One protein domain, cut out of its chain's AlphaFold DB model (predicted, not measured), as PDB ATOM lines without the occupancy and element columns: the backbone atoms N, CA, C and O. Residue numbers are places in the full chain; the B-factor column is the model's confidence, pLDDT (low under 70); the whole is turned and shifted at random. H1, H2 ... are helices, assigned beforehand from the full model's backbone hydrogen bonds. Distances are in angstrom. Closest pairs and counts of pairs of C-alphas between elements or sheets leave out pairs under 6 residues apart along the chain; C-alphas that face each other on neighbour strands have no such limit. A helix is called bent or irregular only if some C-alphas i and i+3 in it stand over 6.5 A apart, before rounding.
ATOM      1  N   ASP A   4     -60.478  -0.463  -8.826       60.09
ATOM      2  CA  ASP A   4     -59.823  -0.730  -7.548       60.09
ATOM      3  C   ASP A   4     -59.301  -2.173  -7.418       60.09
ATOM      4  O   ASP A   4     -58.215  -2.391  -6.880       60.09
ATOM      5  N   GLU A   5     -59.984  -3.173  -7.982       50.31
ATOM      6  CA  GLU A   5     -59.583  -4.577  -7.814       50.31
ATOM      7  C   GLU A   5     -58.388  -4.950  -8.710       50.31
ATOM      8  O   GLU A   5     -57.437  -5.607  -8.272       50.31
ATOM      9  N   LYS A   6     -58.333  -4.411  -9.938       56.91
ATOM     10  CA  LYS A   6     -57.144  -4.517 -10.809       56.91
ATOM     11  C   LYS A   6     -55.919  -3.847 -10.187       56.91
ATOM     12  O   LYS A   6     -54.802  -4.340 -10.360       56.91
ATOM     13  N   LYS A   7     -56.124  -2.759  -9.439       69.56
ATOM     14  CA  LYS A   7     -55.060  -2.077  -8.694       69.56
ATOM     15  C   LYS A   7     -54.458  -2.987  -7.622       69.56
ATOM     16  O   LYS A   7     -53.239  -3.132  -7.582       69.56
ATOM     17  N   THR A   8     -55.294  -3.692  -6.853       69.56
ATOM     18  CA  THR A   8     -54.813  -4.611  -5.799       69.56
ATOM     19  C   THR A   8     -54.021  -5.801  -6.350       69.56
ATOM     20  O   THR A   8     -52.993  -6.183  -5.791       69.56
ATOM     21  N   SER A   9     -54.432  -6.353  -7.497       55.75
ATOM     22  CA  SER A   9     -53.704  -7.425  -8.185       55.75
ATOM     23  C   SER A   9     -52.297  -6.984  -8.600       55.75
ATOM     24  O   SER A   9     -51.315  -7.681  -8.323       55.75
ATOM     25  N   LEU A  10     -52.178  -5.809  -9.221       67.19
ATOM     26  CA  LEU A  10     -50.900  -5.299  -9.709       67.19
ATOM     27  C   LEU A  10     -49.973  -4.889  -8.553       67.19
ATOM     28  O   LEU A  10     -48.776  -5.165  -8.614       67.19
ATOM     29  N   GLU A  11     -50.528  -4.319  -7.479       76.31
ATOM     30  CA  GLU A  11     -49.812  -4.032  -6.228       76.31
ATOM     31  C   GLU A  11     -49.321  -5.307  -5.529       76.31
ATOM     32  O   GLU A  11     -48.197  -5.348  -5.028       76.31
ATOM     33  N   SER A  12     -50.103  -6.390  -5.546       68.38
ATOM     34  CA  SER A  12     -49.670  -7.673  -4.977       68.38
ATOM     35  C   SER A  12     -48.499  -8.288  -5.759       68.38
ATOM     36  O   SER A  12     -47.554  -8.818  -5.166       68.38
ATOM     37  N   ALA A  13     -48.507  -8.164  -7.091       61.59
ATOM     38  CA  ALA A  13     -47.440  -8.667  -7.951       61.59
ATOM     39  C   ALA A  13     -46.143  -7.854  -7.805       61.59
ATOM     40  O   ALA A  13     -45.056  -8.437  -7.752       61.59
ATOM     41  N   THR A  14     -46.234  -6.523  -7.698       74.50
ATOM     42  CA  THR A  14     -45.067  -5.663  -7.446       74.50
ATOM     43  C   THR A  14     -44.521  -5.851  -6.034       74.50
ATOM     44  O   THR A  14     -43.304  -5.957  -5.885       74.50
ATOM     45  N   ALA A  15     -45.377  -6.015  -5.020       71.25
ATOM     46  CA  ALA A  15     -44.956  -6.345  -3.658       71.25
ATOM     47  C   ALA A  15     -44.229  -7.699  -3.593       71.25
ATOM     48  O   ALA A  15     -43.199  -7.831  -2.927       71.25
ATOM     49  N   LEU A  16     -44.709  -8.705  -4.334       64.31
ATOM     50  CA  LEU A  16     -44.036  -9.998  -4.437       64.31
ATOM     51  C   LEU A  16     -42.675  -9.866  -5.132       64.31
ATOM     52  O   LEU A  16     -41.683 -10.385  -4.614       64.31
ATOM     53  N   ALA A  17     -42.608  -9.139  -6.253       66.00
ATOM     54  CA  ALA A  17     -41.359  -8.869  -6.958       66.00
ATOM     55  C   ALA A  17     -40.343  -8.142  -6.063       66.00
ATOM     56  O   ALA A  17     -39.187  -8.558  -6.009       66.00
ATOM     57  N   GLU A  18     -40.779  -7.128  -5.307       77.81
ATOM     58  CA  GLU A  18     -39.945  -6.391  -4.354       77.81
ATOM     59  C   GLU A  18     -39.493  -7.274  -3.181       77.81
ATOM     60  O   GLU A  18     -38.347  -7.183  -2.735       77.81
ATOM     61  N   SER A  19     -40.352  -8.186  -2.708       65.25
ATOM     62  CA  SER A  19     -39.970  -9.173  -1.693       65.25
ATOM     63  C   SER A  19     -38.885 -10.115  -2.220       65.25
ATOM     64  O   SER A  19     -37.923 -10.384  -1.507       65.25
ATOM     65  N   ILE A  20     -38.975 -10.547  -3.486       67.56
ATOM     66  CA  ILE A  20     -37.978 -11.412  -4.125       67.56
ATOM     67  C   ILE A  20     -36.653 -10.664  -4.290       67.56
ATOM     68  O   ILE A  20     -35.604 -11.240  -4.008       67.56
ATOM     69  N   THR A  21     -36.650  -9.388  -4.690       69.69
ATOM     70  CA  THR A  21     -35.411  -8.593  -4.783       69.69
ATOM     71  C   THR A  21     -34.806  -8.287  -3.420       69.69
ATOM     72  O   THR A  21     -33.595  -8.450  -3.263       69.69
ATOM     73  N   LYS A  22     -35.606  -7.901  -2.415       71.69
ATOM     74  CA  LYS A  22     -35.134  -7.717  -1.028       71.69
ATOM     75  C   LYS A  22     -34.567  -9.010  -0.467       71.69
ATOM     76  O   LYS A  22     -33.511  -9.003   0.161       71.69
ATOM     77  N   PHE A  23     -35.220 -10.126  -0.755       61.94
ATOM     78  CA  PHE A  23     -34.742 -11.446  -0.399       61.94
ATOM     79  C   PHE A  23     -33.418 -11.770  -1.107       61.94
ATOM     80  O   PHE A  23     -32.445 -12.095  -0.438       61.94
ATOM     81  N   LEU A  24     -33.307 -11.580  -2.426       67.06
ATOM     82  CA  LEU A  24     -32.049 -11.759  -3.166       67.06
ATOM     83  C   LEU A  24     -30.921 -10.858  -2.627       67.06
ATOM     84  O   LEU A  24     -29.772 -11.292  -2.530       67.06
ATOM     85  N   ALA A  25     -31.230  -9.632  -2.205       69.19
ATOM     86  CA  ALA A  25     -30.271  -8.748  -1.547       69.19
ATOM     87  C   ALA A  25     -29.856  -9.275  -0.160       69.19
ATOM     88  O   ALA A  25     -28.661  -9.348   0.134       69.19
ATOM     89  N   ALA A  26     -30.809  -9.729   0.658       64.75
ATOM     90  CA  ALA A  26     -30.539 -10.348   1.954       64.75
ATOM     91  C   ALA A  26     -29.696 -11.625   1.815       64.75
ATOM     92  O   ALA A  26     -28.818 -11.872   2.638       64.75
ATOM     93  N   THR A  27     -29.881 -12.397   0.738       59.53
ATOM     94  CA  THR A  27     -29.063 -13.589   0.467       59.53
ATOM     95  C   THR A  27     -27.628 -13.263   0.129       59.53
ATOM     96  O   THR A  27     -26.733 -13.921   0.649       59.53
ATOM     97  N   LYS A  28     -27.393 -12.204  -0.654       67.00
ATOM     98  CA  LYS A  28     -26.036 -11.688  -0.867       67.00
ATOM     99  C   LYS A  28     -25.401 -11.241   0.449       67.00
ATOM    100  O   LYS A  28     -24.209 -11.445   0.646       67.00
ATOM    101  N   SER A  29     -26.188 -10.669   1.360       64.62
ATOM    102  CA  SER A  29     -25.708 -10.260   2.685       64.62
ATOM    103  C   SER A  29     -25.362 -11.462   3.575       64.62
ATOM    104  O   SER A  29     -24.284 -11.495   4.159       64.62
ATOM    105  N   ALA A  30     -26.216 -12.491   3.619       57.50
ATOM    106  CA  ALA A  30     -25.973 -13.719   4.381       57.50
ATOM    107  C   ALA A  30     -24.794 -14.538   3.823       57.50
ATOM    108  O   ALA A  30     -24.047 -15.162   4.579       57.50
ATOM    109  N   GLU A  31     -24.596 -14.511   2.502       57.03
ATOM    110  CA  GLU A  31     -23.420 -15.090   1.850       57.03
ATOM    111  C   GLU A  31     -22.138 -14.371   2.298       57.03
ATOM    112  O   GLU A  31     -21.160 -15.039   2.628       57.03
ATOM    113  N   ASN A  32     -22.184 -13.038   2.428       57.44
ATOM    114  CA  ASN A  32     -21.068 -12.221   2.907       57.44
ATOM    115  C   ASN A  32     -20.791 -12.378   4.416       57.44
ATOM    116  O   ASN A  32     -19.632 -12.348   4.834       57.44
ATOM    117  N   GLU A  33     -21.816 -12.595   5.241       52.38
ATOM    118  CA  GLU A  33     -21.667 -12.775   6.694       52.38
ATOM    119  C   GLU A  33     -21.148 -14.184   7.052       52.38
ATOM    120  O   GLU A  33     -20.337 -14.352   7.961       52.38
ATOM    121  N   ALA A  46     -10.552 -28.076   5.942       72.38
ATOM    122  CA  ALA A  46     -11.143 -27.397   4.793       72.38
ATOM    123  C   ALA A  46     -12.309 -28.207   4.202       72.38
ATOM    124  O   ALA A  46     -13.355 -27.648   3.865       72.38
ATOM    125  N   ALA A  47     -12.175 -29.533   4.112       68.25
ATOM    126  CA  ALA A  47     -13.242 -30.396   3.610       68.25
ATOM    127  C   ALA A  47     -14.455 -30.434   4.558       68.25
ATOM    128  O   ALA A  47     -15.599 -30.357   4.095       68.25
ATOM    129  N   SER A  48     -14.226 -30.527   5.872       74.94
ATOM    130  CA  SER A  48     -15.300 -30.512   6.873       74.94
ATOM    131  C   SER A  48     -16.013 -29.153   6.920       74.94
ATOM    132  O   SER A  48     -17.246 -29.099   6.938       74.94
ATOM    133  N   TRP A  49     -15.262 -28.055   6.810       82.62
ATOM    134  CA  TRP A  49     -15.791 -26.695   6.729       82.62
ATOM    135  C   TRP A  49     -16.647 -26.481   5.475       82.62
ATOM    136  O   TRP A  49     -17.774 -25.985   5.574       82.62
ATOM    137  N   VAL A  50     -16.182 -26.929   4.301       78.44
ATOM    138  CA  VAL A  50     -16.965 -26.860   3.053       78.44
ATOM    139  C   VAL A  50     -18.260 -27.666   3.173       78.44
ATOM    140  O   VAL A  50     -19.313 -27.184   2.753       78.44
ATOM    141  N   ARG A  51     -18.218 -28.862   3.780       78.81
ATOM    142  CA  ARG A  51     -19.422 -29.672   4.038       78.81
ATOM    143  C   ARG A  51     -20.409 -28.935   4.943       78.81
ATOM    144  O   ARG A  51     -21.584 -28.847   4.602       78.81
ATOM    145  N   LYS A  52     -19.936 -28.333   6.038       84.06
ATOM    146  CA  LYS A  52     -20.776 -27.561   6.965       84.06
ATOM    147  C   LYS A  52     -21.429 -26.355   6.281       84.06
ATOM    148  O   LYS A  52     -22.625 -26.121   6.462       84.06
ATOM    149  N   LYS A  53     -20.678 -25.617   5.455       82.88
ATOM    150  CA  LYS A  53     -21.236 -24.520   4.648       82.88
ATOM    151  C   LYS A  53     -22.278 -25.011   3.654       82.88
ATOM    152  O   LYS A  53     -23.325 -24.382   3.510       82.88
ATOM    153  N   TYR A  54     -22.016 -26.136   3.000       79.62
ATOM    154  CA  TYR A  54     -22.947 -26.722   2.047       79.62
ATOM    155  C   TYR A  54     -24.251 -27.164   2.716       79.62
ATOM    156  O   TYR A  54     -25.327 -26.819   2.231       79.62
ATOM    157  N   ASP A  55     -24.165 -27.824   3.871       81.81
ATOM    158  CA  ASP A  55     -25.332 -28.204   4.669       81.81
ATOM    159  C   ASP A  55     -26.168 -26.994   5.075       81.81
ATOM    160  O   ASP A  55     -27.396 -27.021   4.987       81.81
ATOM    161  N   SER A  56     -25.509 -25.914   5.498       85.50
ATOM    162  CA  SER A  56     -26.191 -24.667   5.837       85.50
ATOM    163  C   SER A  56     -26.909 -24.076   4.623       85.50
ATOM    164  O   SER A  56     -28.079 -23.708   4.716       85.50
ATOM    165  N   MET A  57     -26.237 -24.027   3.470       82.69
ATOM    166  CA  MET A  57     -26.804 -23.505   2.226       82.69
ATOM    167  C   MET A  57     -28.003 -24.337   1.753       82.69
ATOM    168  O   MET A  57     -29.012 -23.769   1.340       82.69
ATOM    169  N   ILE A  58     -27.933 -25.670   1.832       79.88
ATOM    170  CA  ILE A  58     -29.046 -26.539   1.430       79.88
ATOM    171  C   ILE A  58     -30.234 -26.392   2.375       79.88
ATOM    172  O   ILE A  58     -31.356 -26.259   1.896       79.88
ATOM    173  N   LYS A  59     -30.019 -26.397   3.697       83.69
ATOM    174  CA  LYS A  59     -31.103 -26.183   4.672       83.69
ATOM    175  C   LYS A  59     -31.806 -24.858   4.427       83.69
ATOM    176  O   LYS A  59     -33.032 -24.801   4.436       83.69
ATOM    177  N   TRP A  60     -31.020 -23.819   4.161       87.69
ATOM    178  CA  TRP A  60     -31.542 -22.515   3.804       87.69
ATOM    179  C   TRP A  60     -32.364 -22.581   2.504       87.69
ATOM    180  O   TRP A  60     -33.531 -22.206   2.515       87.69
ATOM    181  N   MET A  61     -31.835 -23.169   1.422       80.56
ATOM    182  CA  MET A  61     -32.582 -23.346   0.166       80.56
ATOM    183  C   MET A  61     -33.874 -24.153   0.351       80.56
ATOM    184  O   MET A  61     -34.913 -23.767  -0.178       80.56
ATOM    185  N   LEU A  62     -33.839 -25.251   1.107       82.44
ATOM    186  CA  LEU A  62     -35.022 -26.057   1.420       82.44
ATOM    187  C   LEU A  62     -36.073 -25.243   2.177       82.44
ATOM    188  O   LEU A  62     -37.248 -25.337   1.841       82.44
ATOM    189  N   GLY A  63     -35.663 -24.416   3.143       84.94
ATOM    190  CA  GLY A  63     -36.559 -23.504   3.854       84.94
ATOM    191  C   GLY A  63     -37.229 -22.492   2.923       84.94
ATOM    192  O   GLY A  63     -38.426 -22.234   3.036       84.94
ATOM    193  N   VAL A  64     -36.488 -21.973   1.946       84.56
ATOM    194  CA  VAL A  64     -36.991 -21.016   0.950       84.56
ATOM    195  C   VAL A  64     -37.987 -21.674   0.009       84.56
ATOM    196  O   VAL A  64     -39.080 -21.152  -0.185       84.56
ATOM    197  N   PHE A  65     -37.665 -22.850  -0.529       81.38
ATOM    198  CA  PHE A  65     -38.586 -23.581  -1.396       81.38
ATOM    199  C   PHE A  65     -39.813 -24.097  -0.649       81.38
ATOM    200  O   PHE A  65     -40.901 -24.085  -1.215       81.38
ATOM    201  N   ALA A  66     -39.672 -24.492   0.617       83.12
ATOM    202  CA  ALA A  66     -40.811 -24.837   1.458       83.12
ATOM    203  C   ALA A  66     -41.709 -23.618   1.707       83.12
ATOM    204  O   ALA A  66     -42.925 -23.748   1.636       83.12
ATOM    205  N   SER A  67     -41.126 -22.434   1.922       83.62
ATOM    206  CA  SER A  67     -41.879 -21.184   2.098       83.62
ATOM    207  C   SER A  67     -42.597 -20.764   0.814       83.62
ATOM    208  O   SER A  67     -43.770 -20.418   0.861       83.62
ATOM    209  N   ILE A  68     -41.932 -20.857  -0.345       81.56
ATOM    210  CA  ILE A  68     -42.550 -20.611  -1.659       81.56
ATOM    211  C   ILE A  68     -43.668 -21.624  -1.920       81.56
ATOM    212  O   ILE A  68     -44.742 -21.244  -2.370       81.56
ATOM    213  N   GLY A  69     -43.441 -22.903  -1.611       80.62
ATOM    214  CA  GLY A  69     -44.468 -23.935  -1.694       80.62
ATOM    215  C   GLY A  69     -45.661 -23.604  -0.800       80.62
ATOM    216  O   GLY A  69     -46.788 -23.581  -1.274       80.62
ATOM    217  N   LEU A  70     -45.433 -23.264   0.467       83.12
ATOM    218  CA  LEU A  70     -46.501 -22.862   1.382       83.12
ATOM    219  C   LEU A  70     -47.254 -21.627   0.869       83.12
ATOM    220  O   LEU A  70     -48.470 -21.571   0.981       83.12
ATOM    221  N   LEU A  71     -46.557 -20.660   0.273       80.88
ATOM    222  CA  LEU A  71     -47.180 -19.456  -0.266       80.88
ATOM    223  C   LEU A  71     -48.031 -19.780  -1.499       80.88
ATOM    224  O   LEU A  71     -49.174 -19.350  -1.564       80.88
ATOM    225  N   ILE A  72     -47.531 -20.586  -2.438       77.44
ATOM    226  CA  ILE A  72     -48.269 -20.967  -3.655       77.44
ATOM    227  C   ILE A  72     -49.444 -21.898  -3.334       77.44
ATOM    228  O   ILE A  72     -50.532 -21.716  -3.863       77.44
ATOM    229  N   PHE A  73     -49.238 -22.906  -2.486       76.19
ATOM    230  CA  PHE A  73     -50.240 -23.941  -2.216       76.19
ATOM    231  C   PHE A  73     -51.150 -23.615  -1.026       76.19
ATOM    232  O   PHE A  73     -52.258 -24.133  -0.958       76.19
ATOM    233  N   GLY A  74     -50.695 -22.792  -0.082       77.94
ATOM    234  CA  GLY A  74     -51.441 -22.444   1.129       77.94
ATOM    235  C   GLY A  74     -52.291 -21.182   1.008       77.94
ATOM    236  O   GLY A  74     -53.225 -21.028   1.787       77.94
ATOM    237  N   SER A  75     -52.003 -20.290   0.052       71.38
ATOM    238  CA  SER A  75     -52.792 -19.061  -0.143       71.38
ATOM    239  C   SER A  75     -53.989 -19.227  -1.079       71.38
ATOM    240  O   SER A  75     -54.837 -18.341  -1.138       71.38
ATOM    241  N   VAL A  76     -54.091 -20.346  -1.798       65.75
ATOM    242  CA  VAL A  76     -55.191 -20.564  -2.737       65.75
ATOM    243  C   VAL A  76     -56.359 -21.223  -2.003       65.75
ATOM    244  O   VAL A  76     -56.240 -22.378  -1.582       65.75
ATOM    245  N   PRO A  88     -59.330 -27.983 -15.463       86.25
ATOM    246  CA  PRO A  88     -58.252 -28.880 -15.891       86.25
ATOM    247  C   PRO A  88     -56.933 -28.152 -16.183       86.25
ATOM    248  O   PRO A  88     -55.866 -28.697 -15.898       86.25
ATOM    249  N   LEU A  89     -56.984 -26.914 -16.692       85.50
ATOM    250  CA  LEU A  89     -55.781 -26.122 -16.959       85.50
ATOM    251  C   LEU A  89     -55.082 -25.738 -15.649       85.50
ATOM    252  O   LEU A  89     -53.862 -25.860 -15.540       85.50
ATOM    253  N   SER A  90     -55.858 -25.344 -14.636       83.56
ATOM    254  CA  SER A  90     -55.323 -25.003 -13.314       83.56
ATOM    255  C   SER A  90     -54.649 -26.211 -12.643       83.56
ATOM    256  O   SER A  90     -53.529 -26.090 -12.144       83.56
ATOM    257  N   TYR A  91     -55.248 -27.407 -12.727       86.50
ATOM    258  CA  TYR A  91     -54.633 -28.641 -12.227       86.50
ATOM    259  C   TYR A  91     -53.386 -29.039 -13.021       86.50
ATOM    260  O   TYR A  91     -52.391 -29.472 -12.432       86.50
ATOM    261  N   ALA A  92     -53.387 -28.861 -14.343       88.56
ATOM    262  CA  ALA A  92     -52.205 -29.091 -15.168       88.56
ATOM    263  C   ALA A  92     -51.055 -28.141 -14.781       88.56
ATOM    264  O   ALA A  92     -49.915 -28.572 -14.620       88.56
ATOM    265  N   ALA A  93     -51.339 -26.859 -14.545       88.12
ATOM    266  CA  ALA A  93     -50.327 -25.901 -14.109       88.12
ATOM    267  C   ALA A  93     -49.775 -26.235 -12.709       88.12
ATOM    268  O   ALA A  93     -48.560 -26.224 -12.488       88.12
ATOM    269  N   LEU A  94     -50.658 -26.615 -11.782       87.12
ATOM    270  CA  LEU A  94     -50.300 -26.978 -10.412       87.12
ATOM    271  C   LEU A  94     -49.461 -28.267 -10.354       87.12
ATOM    272  O   LEU A  94     -48.486 -28.350  -9.606       87.12
ATOM    273  N   THR A  95     -49.783 -29.258 -11.189       87.94
ATOM    274  CA  THR A  95     -48.985 -30.488 -11.323       87.94
ATOM    275  C   THR A  95     -47.606 -30.207 -11.914       87.94
ATOM    276  O   THR A  95     -46.615 -30.728 -11.398       87.94
ATOM    277  N   VAL A  96     -47.493 -29.329 -12.918       90.00
ATOM    278  CA  VAL A  96     -46.192 -28.874 -13.440       90.00
ATOM    279  C   VAL A  96     -45.365 -28.201 -12.340       90.00
ATOM    280  O   VAL A  96     -44.191 -28.539 -12.169       90.00
ATOM    281  N   ALA A  97     -45.973 -27.320 -11.540       87.19
ATOM    282  CA  ALA A  97     -45.297 -26.684 -10.412       87.19
ATOM    283  C   ALA A  97     -44.830 -27.711  -9.360       87.19
ATOM    284  O   ALA A  97     -43.678 -27.673  -8.920       87.19
ATOM    285  N   GLY A  98     -45.681 -28.684  -9.018       88.12
ATOM    286  CA  GLY A  98     -45.353 -29.773  -8.094       88.12
ATOM    287  C   GLY A  98     -44.210 -30.670  -8.588       88.12
ATOM    288  O   GLY A  98     -43.321 -31.039  -7.813       88.12
ATOM    289  N   VAL A  99     -44.162 -30.974  -9.890       90.06
ATOM    290  CA  VAL A  99     -43.032 -31.689 -10.506       90.06
ATOM    291  C   VAL A  99     -41.751 -30.864 -10.388       90.06
ATOM    292  O   VAL A  99     -40.715 -31.409 -10.006       90.06
ATOM    293  N   GLY A 100     -41.814 -29.557 -10.653       88.88
ATOM    294  CA  GLY A 100     -40.689 -28.639 -10.465       88.88
ATOM    295  C   GLY A 100     -40.128 -28.692  -9.042       88.88
ATOM    296  O   GLY A 100     -38.932 -28.937  -8.865       88.88
ATOM    297  N   LEU A 101     -40.998 -28.585  -8.033       87.81
ATOM    298  CA  LEU A 101     -40.626 -28.679  -6.619       87.81
ATOM    299  C   LEU A 101     -39.999 -30.041  -6.282       87.81
ATOM    300  O   LEU A 101     -38.978 -30.115  -5.601       87.81
ATOM    301  N   THR A 102     -40.557 -31.126  -6.817       86.69
ATOM    302  CA  THR A 102     -40.026 -32.481  -6.611       86.69
ATOM    303  C   THR A 102     -38.616 -32.617  -7.189       86.69
ATOM    304  O   THR A 102     -37.737 -33.197  -6.551       86.69
ATOM    305  N   VAL A 103     -38.353 -32.030  -8.364       89.75
ATOM    306  CA  VAL A 103     -37.005 -31.993  -8.956       89.75
ATOM    307  C   VAL A 103     -36.037 -31.206  -8.075       89.75
ATOM    308  O   VAL A 103     -34.890 -31.627  -7.938       89.75
ATOM    309  N   ILE A 104     -36.473 -30.101  -7.467       88.06
ATOM    310  CA  ILE A 104     -35.666 -29.291  -6.538       88.06
ATOM    311  C   ILE A 104     -35.322 -30.088  -5.279       88.06
ATOM    312  O   ILE A 104     -34.152 -30.155  -4.904       88.06
ATOM    313  N   ILE A 105     -36.311 -30.735  -4.656       87.12
ATOM    314  CA  ILE A 105     -36.101 -31.567  -3.464       87.12
ATOM    315  C   ILE A 105     -35.152 -32.716  -3.800       87.12
ATOM    316  O   ILE A 105     -34.164 -32.915  -3.100       87.12
ATOM    317  N   TYR A 106     -35.383 -33.410  -4.918       88.50
ATOM    318  CA  TYR A 106     -34.483 -34.453  -5.400       88.50
ATOM    319  C   TYR A 106     -33.067 -33.919  -5.667       88.50
ATOM    320  O   TYR A 106     -32.083 -34.596  -5.396       88.50
ATOM    321  N   ALA A 107     -32.925 -32.697  -6.187       86.88
ATOM    322  CA  ALA A 107     -31.623 -32.069  -6.404       86.88
ATOM    323  C   ALA A 107     -30.869 -31.816  -5.099       86.88
ATOM    324  O   ALA A 107     -29.654 -32.017  -5.048       86.88
ATOM    325  N   ALA A 108     -31.594 -31.356  -4.078       84.38
ATOM    326  CA  ALA A 108     -31.063 -31.088  -2.754       84.38
ATOM    327  C   ALA A 108     -30.665 -32.395  -2.054       84.38
ATOM    328  O   ALA A 108     -29.555 -32.495  -1.537       84.38
ATOM    329  N   THR A 109     -31.512 -33.426  -2.111       82.31
ATOM    330  CA  THR A 109     -31.250 -34.724  -1.468       82.31
ATOM    331  C   THR A 109     -30.230 -35.573  -2.219       82.31
ATOM    332  O   THR A 109     -29.429 -36.250  -1.587       82.31
ATOM    333  N   ALA A 110     -30.149 -35.487  -3.548       79.19
ATOM    334  CA  ALA A 110     -29.090 -36.151  -4.313       79.19
ATOM    335  C   ALA A 110     -27.690 -35.577  -4.011       79.19
ATOM    336  O   ALA A 110     -26.684 -36.219  -4.306       79.19
ATOM    337  N   GLY A 111     -27.609 -34.373  -3.431       74.94
ATOM    338  CA  GLY A 111     -26.370 -33.830  -2.871       74.94
ATOM    339  C   GLY A 111     -25.930 -34.507  -1.567       74.94
ATOM    340  O   GLY A 111     -24.750 -34.430  -1.236       74.94
ATOM    341  N   TYR A 112     -26.854 -35.185  -0.872       71.81
ATOM    342  CA  TYR A 112     -26.651 -35.864   0.412       71.81
ATOM    343  C   TYR A 112     -26.323 -37.355   0.300       71.81
ATOM    344  O   TYR A 112     -26.081 -37.981   1.332       71.81
ATOM    345  N   GLU A 113     -26.310 -37.943  -0.905       67.81
ATOM    346  CA  GLU A 113     -25.864 -39.334  -1.053       67.81
ATOM    347  C   GLU A 113     -24.462 -39.479  -0.438       67.81
ATOM    348  O   GLU A 113     -23.557 -38.725  -0.830       67.81
ATOM    349  N   PRO A 114     -24.277 -40.399   0.531       55.50
ATOM    350  CA  PRO A 114     -22.987 -40.597   1.168       55.50
ATOM    351  C   PRO A 114     -21.951 -40.908   0.089       55.50
ATOM    352  O   PRO A 114     -22.193 -41.699  -0.821       55.50
ATOM    353  N   GLN A 115     -20.823 -40.204   0.160       60.72
ATOM    354  CA  GLN A 115     -19.669 -40.475  -0.693       60.72
ATOM    355  C   GLN A 115     -19.146 -41.870  -0.402       60.72
ATOM    356  O   GLN A 115     -19.274 -42.331   0.735       60.72
ATOM    357  N   ASP A 116     -18.556 -42.487  -1.426       60.00
ATOM    358  CA  ASP A 116     -17.998 -43.833  -1.360       60.00
ATOM    359  C   ASP A 116     -17.207 -43.994  -0.056       60.00
ATOM    360  O   ASP A 116     -16.192 -43.328   0.171       60.00
ATOM    361  N   ALA A 117     -17.722 -44.824   0.849       63.03
ATOM    362  CA  ALA A 117     -17.258 -44.844   2.236       63.03
ATOM    363  C   ALA A 117     -15.943 -45.626   2.390       63.03
ATOM    364  O   ALA A 117     -15.364 -45.689   3.477       63.03
ATOM    365  N   SER A 118     -15.471 -46.258   1.311       83.88
ATOM    366  CA  SER A 118     -14.346 -47.183   1.344       83.88
ATOM    367  C   SER A 118     -13.504 -47.157   0.069       83.88
ATOM    368  O   SER A 118     -13.988 -46.885  -1.030       83.88
ATOM    369  N   LEU A 119     -12.228 -47.532   0.214       84.88
ATOM    370  CA  LEU A 119     -11.318 -47.713  -0.920       84.88
ATOM    371  C   LEU A 119     -11.798 -48.816  -1.878       84.88
ATOM    372  O   LEU A 119     -11.559 -48.715  -3.077       84.88
ATOM    373  N   GLY A 120     -12.496 -49.842  -1.375       85.56
ATOM    374  CA  GLY A 120     -13.045 -50.914  -2.212       85.56
ATOM    375  C   GLY A 120     -14.149 -50.420  -3.149       85.56
ATOM    376  O   GLY A 120     -14.206 -50.809  -4.314       85.56
ATOM    377  N   GLU A 121     -14.992 -49.500  -2.680       85.00
ATOM    378  CA  GLU A 121     -16.015 -48.864  -3.515       85.00
ATOM    379  C   GLU A 121     -15.393 -47.920  -4.557       85.00
ATOM    380  O   GLU A 121     -15.798 -47.928  -5.725       85.00
ATOM    381  N   LEU A 122     -14.340 -47.189  -4.172       85.81
ATOM    382  CA  LEU A 122     -13.554 -46.370  -5.095       85.81
ATOM    383  C   LEU A 122     -12.893 -47.230  -6.188       85.81
ATOM    384  O   LEU A 122     -12.976 -46.895  -7.371       85.81
ATOM    385  N   GLN A 123     -12.293 -48.365  -5.812       90.38
ATOM    386  CA  GLN A 123     -11.697 -49.315  -6.752       90.38
ATOM    387  C   GLN A 123     -12.747 -49.878  -7.716       90.38
ATOM    388  O   GLN A 123     -12.553 -49.819  -8.929       90.38
ATOM    389  N   ASN A 124     -13.890 -50.344  -7.207       88.56
ATOM    390  CA  ASN A 124     -14.988 -50.839  -8.042       88.56
ATOM    391  C   ASN A 124     -15.493 -49.753  -9.013       88.56
ATOM    392  O   ASN A 124     -15.827 -50.022 -10.167       88.56
ATOM    393  N   THR A 125     -15.510 -48.491  -8.578       85.94
ATOM    394  CA  THR A 125     -15.853 -47.358  -9.443       85.94
ATOM    395  C   THR A 125     -14.822 -47.166 -10.558       85.94
ATOM    396  O   THR A 125     -15.213 -46.930 -11.704       85.94
ATOM    397  N   PHE A 126     -13.526 -47.310 -10.276       89.75
ATOM    398  CA  PHE A 126     -12.474 -47.249 -11.295       89.75
ATOM    399  C   PHE A 126     -12.509 -48.423 -12.276       89.75
ATOM    400  O   PHE A 126     -12.360 -48.195 -13.479       89.75
ATOM    401  N   GLU A 127     -12.790 -49.637 -11.807       89.31
ATOM    402  CA  GLU A 127     -12.963 -50.819 -12.661       89.31
ATOM    403  C   GLU A 127     -14.191 -50.670 -13.574       89.31
ATOM    404  O   GLU A 127     -14.116 -50.889 -14.785       89.31
ATOM    405  N   LYS A 128     -15.318 -50.169 -13.047       86.00
ATOM    406  CA  LYS A 128     -16.523 -49.880 -13.851       86.00
ATOM    407  C   LYS A 128     -16.291 -48.835 -14.943       86.00
ATOM    408  O   LYS A 128     -16.965 -48.880 -15.977       86.00
ATOM    409  N   LEU A 129     -15.382 -47.879 -14.729       84.19
ATOM    410  CA  LEU A 129     -15.003 -46.902 -15.758       84.19
ATOM    411  C   LEU A 129     -14.192 -47.547 -16.881       84.19
ATOM    412  O   LEU A 129     -14.335 -47.145 -18.034       84.19
ATOM    413  N   GLU A 130     -13.367 -48.535 -16.546       83.56
ATOM    414  CA  GLU A 130     -12.483 -49.238 -17.475       83.56
ATOM    415  C   GLU A 130     -13.251 -50.211 -18.370       83.56
ATOM    416  O   GLU A 130     -13.033 -50.246 -19.577       83.56
ATOM    417  N   ILE A 131     -14.258 -50.888 -17.811       80.62
ATOM    418  CA  ILE A 131     -15.138 -51.813 -18.546       80.62
ATOM    419  C   ILE A 131     -16.065 -51.071 -19.535       80.62
ATOM    420  O   ILE A 131     -16.796 -51.692 -20.304       80.62
ATOM    421  N   GLY A 132     -16.038 -49.733 -19.580       67.19
ATOM    422  CA  GLY A 132     -16.735 -48.973 -20.615       67.19
ATOM    423  C   GLY A 132     -18.232 -49.280 -20.631       67.19
ATOM    424  O   GLY A 132     -18.784 -49.696 -21.648       67.19
ATOM    425  N   HIS A 133     -18.905 -49.087 -19.493       53.97
ATOM    426  CA  HIS A 133     -20.313 -49.451 -19.275       53.97
ATOM    427  C   HIS A 133     -21.324 -48.549 -20.027       53.97
ATOM    428  O   HIS A 133     -22.266 -48.001 -19.447       53.97
ATOM    429  N   SER A 134     -21.128 -48.363 -21.337       54.72
ATOM    430  CA  SER A 134     -22.031 -47.622 -22.223       54.72
ATOM    431  C   SER A 134     -22.972 -48.519 -23.035       54.72
ATOM    432  O   SER A 134     -23.920 -48.004 -23.617       54.72
ATOM    433  N   SER A 135     -22.790 -49.844 -23.056       62.19
ATOM    434  CA  SER A 135     -23.587 -50.721 -23.928       62.19
ATOM    435  C   SER A 135     -24.995 -51.012 -23.386       62.19
ATOM    436  O   SER A 135     -25.960 -50.956 -24.147       62.19
ATOM    437  N   THR A 152     -35.248 -35.835 -26.260       77.25
ATOM    438  CA  THR A 152     -34.402 -34.739 -25.757       77.25
ATOM    439  C   THR A 152     -34.156 -34.871 -24.259       77.25
ATOM    440  O   THR A 152     -33.006 -34.785 -23.822       77.25
ATOM    441  N   PHE A 153     -35.190 -35.188 -23.476       70.75
ATOM    442  CA  PHE A 153     -35.054 -35.436 -22.038       70.75
ATOM    443  C   PHE A 153     -34.139 -36.634 -21.745       70.75
ATOM    444  O   PHE A 153     -33.267 -36.571 -20.875       70.75
ATOM    445  N   ARG A 154     -34.250 -37.707 -22.535       72.00
ATOM    446  CA  ARG A 154     -33.356 -38.870 -22.443       72.00
ATOM    447  C   ARG A 154     -31.917 -38.555 -22.824       72.00
ATOM    448  O   ARG A 154     -31.013 -38.950 -22.089       72.00
ATOM    449  N   LYS A 155     -31.680 -37.832 -23.925       78.38
ATOM    450  CA  LYS A 155     -30.328 -37.370 -24.300       78.38
ATOM    451  C   LYS A 155     -29.715 -36.521 -23.186       78.38
ATOM    452  O   LYS A 155     -28.537 -36.676 -22.866       78.38
ATOM    453  N   TRP A 156     -30.522 -35.684 -22.543       75.00
ATOM    454  CA  TRP A 156     -30.095 -34.876 -21.409       75.00
ATOM    455  C   TRP A 156     -29.776 -35.714 -20.156       75.00
ATOM    456  O   TRP A 156     -28.732 -35.506 -19.529       75.00
ATOM    457  N   LEU A 157     -30.591 -36.723 -19.825       69.25
ATOM    458  CA  LEU A 157     -30.298 -37.685 -18.751       69.25
ATOM    459  C   LEU A 157     -29.052 -38.541 -19.039       69.25
ATOM    460  O   LEU A 157     -28.255 -38.796 -18.135       69.25
ATOM    461  N   ALA A 158     -28.838 -38.945 -20.292       71.81
ATOM    462  CA  ALA A 158     -27.660 -39.702 -20.708       71.81
ATOM    463  C   ALA A 158     -26.379 -38.851 -20.636       71.81
ATOM    464  O   ALA A 158     -25.371 -39.297 -20.087       71.81
ATOM    465  N   SER A 159     -26.439 -37.590 -21.084       69.69
ATOM    466  CA  SER A 159     -25.353 -36.607 -20.934       69.69
ATOM    467  C   SER A 159     -24.969 -36.390 -19.460       69.69
ATOM    468  O   SER A 159     -23.802 -36.185 -19.115       69.69
ATOM    469  N   ARG A 160     -25.939 -36.537 -18.549       66.00
ATOM    470  CA  ARG A 160     -25.757 -36.371 -17.101       66.00
ATOM    471  C   ARG A 160     -24.876 -37.418 -16.435       66.00
ATOM    472  O   ARG A 160     -24.114 -37.062 -15.535       66.00
ATOM    473  N   LYS A 161     -24.940 -38.684 -16.863       68.00
ATOM    474  CA  LYS A 161     -24.120 -39.762 -16.276       68.00
ATOM    475  C   LYS A 161     -22.620 -39.544 -16.540       68.00
ATOM    476  O   LYS A 161     -21.786 -39.947 -15.738       68.00
ATOM    477  N   GLY A 162     -22.280 -38.795 -17.594       73.69
ATOM    478  CA  GLY A 162     -20.899 -38.470 -17.945       73.69
ATOM    479  C   GLY A 162     -20.174 -37.558 -16.948       73.69
ATOM    480  O   GLY A 162     -18.955 -37.600 -16.891       73.69
ATOM    481  N   SER A 163     -20.873 -36.749 -16.144       73.44
ATOM    482  CA  SER A 163     -20.223 -35.808 -15.210       73.44
ATOM    483  C   SER A 163     -19.463 -36.520 -14.090       73.44
ATOM    484  O   SER A 163     -18.306 -36.198 -13.829       73.44
ATOM    485  N   ARG A 164     -20.121 -37.490 -13.439       73.94
ATOM    486  CA  ARG A 164     -19.541 -38.275 -12.337       73.94
ATOM    487  C   ARG A 164     -18.357 -39.087 -12.870       73.94
ATOM    488  O   ARG A 164     -17.257 -38.966 -12.349       73.94
ATOM    489  N   ASN A 165     -18.563 -39.743 -14.013       82.69
ATOM    490  CA  ASN A 165     -17.539 -40.536 -14.688       82.69
ATOM    491  C   ASN A 165     -16.332 -39.705 -15.151       82.69
ATOM    492  O   ASN A 165     -15.210 -40.192 -15.130       82.69
ATOM    493  N   LYS A 166     -16.533 -38.446 -15.565       85.19
ATOM    494  CA  LYS A 166     -15.434 -37.537 -15.928       85.19
ATOM    495  C   LYS A 166     -14.608 -37.137 -14.710       85.19
ATOM    496  O   LYS A 166     -13.389 -37.129 -14.802       85.19
ATOM    497  N   ALA A 167     -15.251 -36.814 -13.588       81.75
ATOM    498  CA  ALA A 167     -14.542 -36.467 -12.357       81.75
ATOM    499  C   ALA A 167     -13.742 -37.663 -11.820       81.75
ATOM    500  O   ALA A 167     -12.565 -37.514 -11.506       81.75
ATOM    501  N   SER A 168     -14.343 -38.856 -11.802       84.94
ATOM    502  CA  SER A 168     -13.653 -40.083 -11.398       84.94
ATOM    503  C   SER A 168     -12.561 -40.495 -12.389       84.94
ATOM    504  O   SER A 168     -11.528 -40.986 -11.963       84.94
ATOM    505  N   ALA A 169     -12.726 -40.243 -13.692       88.56
ATOM    506  CA  ALA A 169     -11.669 -40.473 -14.679       88.56
ATOM    507  C   ALA A 169     -10.486 -39.504 -14.515       88.56
ATOM    508  O   ALA A 169      -9.341 -39.914 -14.679       88.56
ATOM    509  N   VAL A 170     -10.743 -38.235 -14.174       88.31
ATOM    510  CA  VAL A 170      -9.678 -37.276 -13.834       88.31
ATOM    511  C   VAL A 170      -8.955 -37.726 -12.571       88.31
ATOM    512  O   VAL A 170      -7.735 -37.785 -12.589       88.31
ATOM    513  N   LEU A 171      -9.690 -38.128 -11.530       89.06
ATOM    514  CA  LEU A 171      -9.102 -38.660 -10.302       89.06
ATOM    515  C   LEU A 171      -8.259 -39.913 -10.575       89.06
ATOM    516  O   LEU A 171      -7.115 -39.965 -10.147       89.06
ATOM    517  N   LYS A 172      -8.776 -40.878 -11.349       92.50
ATOM    518  CA  LYS A 172      -8.024 -42.070 -11.777       92.50
ATOM    519  C   LYS A 172      -6.742 -41.667 -12.508       92.50
ATOM    520  O   LYS A 172      -5.673 -42.176 -12.206       92.50
ATOM    521  N   LYS A 173      -6.820 -40.698 -13.425       91.75
ATOM    522  CA  LYS A 173      -5.649 -40.195 -14.156       91.75
ATOM    523  C   LYS A 173      -4.624 -39.541 -13.224       91.75
ATOM    524  O   LYS A 173      -3.432 -39.761 -13.417       91.75
ATOM    525  N   THR A 174      -5.067 -38.763 -12.239       88.00
ATOM    526  CA  THR A 174      -4.181 -38.167 -11.232       88.00
ATOM    527  C   THR A 174      -3.542 -39.253 -10.368       88.00
ATOM    528  O   THR A 174      -2.329 -39.259 -10.214       88.00
ATOM    529  N   LEU A 175      -4.314 -40.226  -9.887       90.00
ATOM    530  CA  LEU A 175      -3.811 -41.274  -8.996       90.00
ATOM    531  C   LEU A 175      -2.925 -42.313  -9.695       90.00
ATOM    532  O   LEU A 175      -2.037 -42.851  -9.052       90.00
ATOM    533  N   GLU A 176      -3.139 -42.614 -10.977       91.06
ATOM    534  CA  GLU A 176      -2.407 -43.697 -11.661       91.06
ATOM    535  C   GLU A 176      -1.317 -43.212 -12.620       91.06
ATOM    536  O   GLU A 176      -0.360 -43.940 -12.883       91.06
ATOM    537  N   ARG A 177      -1.463 -42.018 -13.210       86.94
ATOM    538  CA  ARG A 177      -0.557 -41.540 -14.275       86.94
ATOM    539  C   ARG A 177       0.238 -40.298 -13.915       86.94
ATOM    540  O   ARG A 177       1.134 -39.939 -14.676       86.94
ATOM    541  N   SER A 178      -0.100 -39.602 -12.834       87.00
ATOM    542  CA  SER A 178       0.663 -38.415 -12.455       87.00
ATOM    543  C   SER A 178       1.939 -38.808 -11.712       87.00
ATOM    544  O   SER A 178       1.994 -39.823 -11.023       87.00
ATOM    545  N   GLY A 384     -18.303 -32.941  -8.711       76.25
ATOM    546  CA  GLY A 384     -19.177 -33.563  -9.707       76.25
ATOM    547  C   GLY A 384     -20.662 -33.431  -9.357       76.25
ATOM    548  O   GLY A 384     -21.461 -33.000 -10.195       76.25
ATOM    549  N   ASN A 385     -21.024 -33.755  -8.114       79.00
ATOM    550  CA  ASN A 385     -22.405 -33.708  -7.633       79.00
ATOM    551  C   ASN A 385     -22.921 -32.272  -7.509       79.00
ATOM    552  O   ASN A 385     -24.051 -32.010  -7.909       79.00
ATOM    553  N   PHE A 386     -22.088 -31.318  -7.091       77.62
ATOM    554  CA  PHE A 386     -22.471 -29.912  -6.947       77.62
ATOM    555  C   PHE A 386     -22.843 -29.265  -8.285       77.62
ATOM    556  O   PHE A 386     -23.854 -28.575  -8.417       77.62
ATOM    557  N   ARG A 387     -22.059 -29.529  -9.339       79.44
ATOM    558  CA  ARG A 387     -22.401 -29.051 -10.690       79.44
ATOM    559  C   ARG A 387     -23.727 -29.636 -11.172       79.44
ATOM    560  O   ARG A 387     -24.456 -28.979 -11.917       79.44
ATOM    561  N   ARG A 388     -24.042 -30.868 -10.763       80.38
ATOM    562  CA  ARG A 388     -25.293 -31.543 -11.111       80.38
ATOM    563  C   ARG A 388     -26.474 -30.991 -10.320       80.38
ATOM    564  O   ARG A 388     -27.486 -30.679 -10.946       80.38
ATOM    565  N   SER A 389     -26.346 -30.855  -9.001       83.50
ATOM    566  CA  SER A 389     -27.393 -30.317  -8.132       83.50
ATOM    567  C   SER A 389     -27.716 -28.879  -8.515       83.50
ATOM    568  O   SER A 389     -28.881 -28.577  -8.735       83.50
ATOM    569  N   ARG A 390     -26.717 -28.028  -8.790       84.81
ATOM    570  CA  ARG A 390     -26.952 -26.653  -9.271       84.81
ATOM    571  C   ARG A 390     -27.762 -26.608 -10.569       84.81
ATOM    572  O   ARG A 390     -28.708 -25.837 -10.678       84.81
ATOM    573  N   LYS A 391     -27.434 -27.452 -11.554       86.31
ATOM    574  CA  LYS A 391     -28.205 -27.529 -12.809       86.31
ATOM    575  C   LYS A 391     -29.621 -28.060 -12.586       86.31
ATOM    576  O   LYS A 391     -30.546 -27.589 -13.233       86.31
ATOM    577  N   LEU A 392     -29.785 -29.056 -11.715       86.94
ATOM    578  CA  LEU A 392     -31.100 -29.576 -11.336       86.94
ATOM    579  C   LEU A 392     -31.951 -28.508 -10.648       86.94
ATOM    580  O   LEU A 392     -33.109 -28.369 -11.008       86.94
ATOM    581  N   LEU A 393     -31.368 -27.756  -9.716       86.19
ATOM    582  CA  LEU A 393     -32.037 -26.676  -8.999       86.19
ATOM    583  C   LEU A 393     -32.517 -25.591  -9.959       86.19
ATOM    584  O   LEU A 393     -33.673 -25.205  -9.881       86.19
ATOM    585  N   ILE A 394     -31.677 -25.158 -10.906       86.19
ATOM    586  CA  ILE A 394     -32.077 -24.165 -11.918       86.19
ATOM    587  C   ILE A 394     -33.239 -24.696 -12.765       86.19
ATOM    588  O   ILE A 394     -34.218 -23.991 -12.973       86.19
ATOM    589  N   VAL A 395     -33.160 -25.946 -13.232       88.62
ATOM    590  CA  VAL A 395     -34.232 -26.546 -14.042       88.62
ATOM    591  C   VAL A 395     -35.521 -26.701 -13.239       88.62
ATOM    592  O   VAL A 395     -36.586 -26.349 -13.730       88.62
ATOM    593  N   GLY A 396     -35.433 -27.195 -12.005       88.38
ATOM    594  CA  GLY A 396     -36.584 -27.334 -11.121       88.38
ATOM    595  C   GLY A 396     -37.214 -25.982 -10.792       88.38
ATOM    596  O   GLY A 396     -38.433 -25.859 -10.851       88.38
ATOM    597  N   ALA A 397     -36.401 -24.952 -10.542       86.31
ATOM    598  CA  ALA A 397     -36.872 -23.586 -10.328       86.31
ATOM    599  C   ALA A 397     -37.613 -23.060 -11.561       86.31
ATOM    600  O   ALA A 397     -38.748 -22.624 -11.426       86.31
ATOM    601  N   LEU A 398     -37.045 -23.200 -12.765       87.88
ATOM    602  CA  LEU A 398     -37.703 -22.782 -14.010       87.88
ATOM    603  C   LEU A 398     -39.044 -23.494 -14.237       87.88
ATOM    604  O   LEU A 398     -40.016 -22.842 -14.603       87.88
ATOM    605  N   ILE A 399     -39.116 -24.808 -13.995       90.75
ATOM    606  CA  ILE A 399     -40.368 -25.576 -14.116       90.75
ATOM    607  C   ILE A 399     -41.395 -25.094 -13.087       90.75
ATOM    608  O   ILE A 399     -42.559 -24.899 -13.425       90.75
ATOM    609  N   THR A 400     -40.961 -24.869 -11.845       87.88
ATOM    610  CA  THR A 400     -41.838 -24.394 -10.765       87.88
ATOM    611  C   THR A 400     -42.385 -23.005 -11.081       87.88
ATOM    612  O   THR A 400     -43.585 -22.780 -10.965       87.88
ATOM    613  N   THR A 401     -41.530 -22.090 -11.545       85.81
ATOM    614  CA  THR A 401     -41.928 -20.736 -11.944       85.81
ATOM    615  C   THR A 401     -42.858 -20.763 -13.152       85.81
ATOM    616  O   THR A 401     -43.882 -20.093 -13.125       85.81
ATOM    617  N   ALA A 402     -42.567 -21.565 -14.180       88.75
ATOM    618  CA  ALA A 402     -43.450 -21.705 -15.337       88.75
ATOM    619  C   ALA A 402     -44.831 -22.252 -14.936       88.75
ATOM    620  O   ALA A 402     -45.846 -21.701 -15.352       88.75
ATOM    621  N   GLY A 403     -44.878 -23.283 -14.083       87.56
ATOM    622  CA  GLY A 403     -46.129 -23.815 -13.537       87.56
ATOM    623  C   GLY A 403     -46.897 -22.776 -12.718       87.56
ATOM    624  O   GLY A 403     -48.097 -22.613 -12.913       87.56
ATOM    625  N   GLY A 404     -46.203 -22.009 -11.872       86.06
ATOM    626  CA  GLY A 404     -46.801 -20.922 -11.093       86.06
ATOM    627  C   GLY A 404     -47.366 -19.790 -11.957       86.06
ATOM    628  O   GLY A 404     -48.467 -19.317 -11.694       86.06
ATOM    629  N   VAL A 405     -46.663 -19.390 -13.022       87.00
ATOM    630  CA  VAL A 405     -47.130 -18.354 -13.964       87.00
ATOM    631  C   VAL A 405     -48.346 -18.832 -14.757       87.00
ATOM    632  O   VAL A 405     -49.316 -18.089 -14.881       87.00
ATOM    633  N   LEU A 406     -48.330 -20.072 -15.257       87.00
ATOM    634  CA  LEU A 406     -49.484 -20.663 -15.944       87.00
ATOM    635  C   LEU A 406     -50.696 -20.758 -15.017       87.00
ATOM    636  O   LEU A 406     -51.818 -20.469 -15.427       87.00
ATOM    637  N   TYR A 407     -50.459 -21.123 -13.758       85.50
ATOM    638  CA  TYR A 407     -51.501 -21.196 -12.749       85.50
ATOM    639  C   TYR A 407     -52.106 -19.811 -12.487       85.50
ATOM    640  O   TYR A 407     -53.313 -19.640 -12.641       85.50
ATOM    641  N   ALA A 408     -51.278 -18.804 -12.200       83.69
ATOM    642  CA  ALA A 408     -51.732 -17.433 -11.972       83.69
ATOM    643  C   ALA A 408     -52.505 -16.868 -13.176       83.69
ATOM    644  O   ALA A 408     -53.575 -16.295 -13.000       83.69
ATOM    645  N   GLY A 409     -52.012 -17.100 -14.398       84.38
ATOM    646  CA  GLY A 409     -52.701 -16.697 -15.627       84.38
ATOM    647  C   GLY A 409     -54.064 -17.369 -15.804       84.38
ATOM    648  O   GLY A 409     -55.011 -16.729 -16.252       84.38
ATOM    649  N   SER A 410     -54.196 -18.639 -15.410       83.19
ATOM    650  CA  SER A 410     -55.491 -19.332 -15.455       83.19
ATOM    651  C   SER A 410     -56.498 -18.757 -14.455       83.19
ATOM    652  O   SER A 410     -57.686 -18.684 -14.751       83.19
ATOM    653  N   VAL A 411     -56.030 -18.303 -13.288       79.88
ATOM    654  CA  VAL A 411     -56.889 -17.703 -12.259       79.88
ATOM    655  C   VAL A 411     -57.340 -16.300 -12.674       79.88
ATOM    656  O   VAL A 411     -58.521 -15.988 -12.552       79.88
ATOM    657  N   THR A 412     -56.446 -15.472 -13.224       78.94
ATOM    658  CA  THR A 412     -56.803 -14.107 -13.652       78.94
ATOM    659  C   THR A 412     -57.762 -14.085 -14.839       78.94
ATOM    660  O   THR A 412     -58.641 -13.228 -14.885       78.94
ATOM    661  N   GLN A 413     -57.658 -15.041 -15.769       77.81
ATOM    662  CA  GLN A 413     -58.632 -15.185 -16.857       77.81
ATOM    663  C   GLN A 413     -60.036 -15.525 -16.341       77.81
ATOM    664  O   GLN A 413     -61.015 -15.013 -16.875       77.81
ATOM    665  N   ASN A 414     -60.138 -16.333 -15.280       70.62
ATOM    666  CA  ASN A 414     -61.427 -16.651 -14.663       70.62
ATOM    667  C   ASN A 414     -62.039 -15.440 -13.950       70.62
ATOM    668  O   ASN A 414     -63.238 -15.218 -14.069       70.62
ATOM    669  N   ALA A 415     -61.225 -14.638 -13.255       70.56
ATOM    670  CA  ALA A 415     -61.699 -13.406 -12.621       70.56
ATOM    671  C   ALA A 415     -62.201 -12.397 -13.669       70.56
ATOM    672  O   ALA A 415     -63.305 -11.879 -13.559       70.56
ATOM    673  N   ALA A 416     -61.450 -12.211 -14.762       70.12
ATOM    674  CA  ALA A 416     -61.866 -11.332 -15.854       70.12
ATOM    675  C   ALA A 416     -63.146 -11.810 -16.568       70.12
ATOM    676  O   ALA A 416     -63.899 -10.984 -17.076       70.12
ATOM    677  N   ALA A 417     -63.396 -13.123 -16.614       67.75
ATOM    678  CA  ALA A 417     -64.629 -13.684 -17.161       67.75
ATOM    679  C   ALA A 417     -65.826 -13.537 -16.204       67.75
ATOM    680  O   ALA A 417     -66.945 -13.372 -16.678       67.75
ATOM    681  N   ALA A 418     -65.601 -13.569 -14.885       65.75
ATOM    682  CA  ALA A 418     -66.638 -13.309 -13.885       65.75
ATOM    683  C   ALA A 418     -67.058 -11.826 -13.851       65.75
ATOM    684  O   ALA A 418     -68.216 -11.523 -13.579       65.75
ATOM    685  N   ASP A 419     -66.129 -10.924 -14.181       59.69
ATOM    686  CA  ASP A 419     -66.353  -9.475 -14.205       59.69
ATOM    687  C   ASP A 419     -66.807  -8.916 -15.548       59.69
ATOM    688  O   ASP A 419     -67.194  -7.744 -15.626       59.69
ATOM    689  N   ALA A 420     -66.739  -9.713 -16.618       55.19
ATOM    690  CA  ALA A 420     -67.369  -9.329 -17.865       55.19
ATOM    691  C   ALA A 420     -68.864  -9.131 -17.559       55.19
ATOM    692  O   ALA A 420     -69.500 -10.082 -17.091       55.19
TER     693      ALA A 420
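AT A GLANCE: This is residues 4 to 33, 46 to 76, 88 to 135, 152 to 178 and 384 to 420 of the 492 residues of an uncharacterized protein of Actinobacteria bacterium (UniProt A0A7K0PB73). Five long helices run lengthwise in a flat, loosely built slab: H3 and H6 pack closely side by side, H2 runs along them, and H1 runs beyond H2 without touching any helix. H5 meets the first residues of H6 and carries the length on past them, and the short H4 stands steeply to H5 near that end. The printed part has 173 residues with six named helices, H1 to H6 in order along the chain, and no named strand; the class is all helix. H2, H3 and H6 form an up-and-down bundle, each running against the one before it in the chain. The whole is loose, with a radius of gyration of the C-alphas of 21.7 A, and spans 73 by 44 by 22 A.

IN THESE COORDINATES: The printed part begins with H1, residues 4 to 33, which is 42.5 A from first to last C-alpha; C-alpha 4 is at (-59.823, -0.730, -7.548). H2, residues 46 to 74, is 40.8 A long and begins at C-alpha 46 at (-11.143, -27.397, 4.793). H3, residues 88 to 109, is 31.2 A long. H4, residues 119 to 130, is 16.7 A long. H5, residues 152 to 177, is 36.4 A long; it is neither bent nor irregular, but only just: C-alphas 161 and 164 are 6.2 A apart. H6, residues 384 to 419, is the longest helix by residues, with 36, and measures 53.2 A; its last C-alpha, that of Asp 419, is at (-66.353, -9.475, -14.205).

HOW THE PARTS SIT: Within the bundle, H3 and H6 touch with 54 pairs of C-alphas within 8 A. Their closest C-alphas, those of Ala 97 and Thr 400, are 4.2 A apart, and the helices run opposite ways at a shallow tilt of 20 degrees. H2 touches H3 through residues 58 to 69 of H2 and 101 to 108 of H3 alone; the closest C-alphas, of Ile 58 and Ala 108, are 6.5 A apart, at a shallow tilt of 15 degrees, opposite ways. H2 and H6 are close but not clearly touching, the closest C-alphas being those of Ile 72 and Gly 404 at 7.6 A; they run the same way at a shallow tilt of 13 degrees. H5 touches H6 through residues 160 to 167 of H5 and 384 to 388 of H6 alone; the closest C-alphas, of Arg 164 and Gly 384, are 5.4 A apart, and the two run opposite ways at a shallow tilt of 20 degrees. H4 touches H5 at a steep tilt of 65 degrees, opposite ways, with the C-alphas of Phe 126 and Lys 172 closest at 6.8 A. H1 touches no helix. In H1, H2, H3, H4 and H6 every pair of O i and N i+4 is within hydrogen-bond range; in H5, 17 of 22 are.

THE WHOLE: The two C-alphas farthest apart, those of Arg 177 and Ala 420, are 74.3 A apart. Residues 10 to 22 of H1, 46 to 53 of H2 and 152 to 157 of H5 stand free, as do residues 173 to 178, of which 173 to 177 belong to H5. The printed part has four cuts, with C-alpha gaps of 18.1 A from 33 to 46, 15.9 A from 76 to 88, 19.4 A from 135 to 152 and 20.6 A from 178 to 384. The one link printed whole, H3 to H4, is short, with 9 residues. The mean pLDDT of the printed part is 77.9, and 44 residues are under 70, among them residues 23 to 33, 113 to 117 and 417 to 420; the mean of H1 is 65.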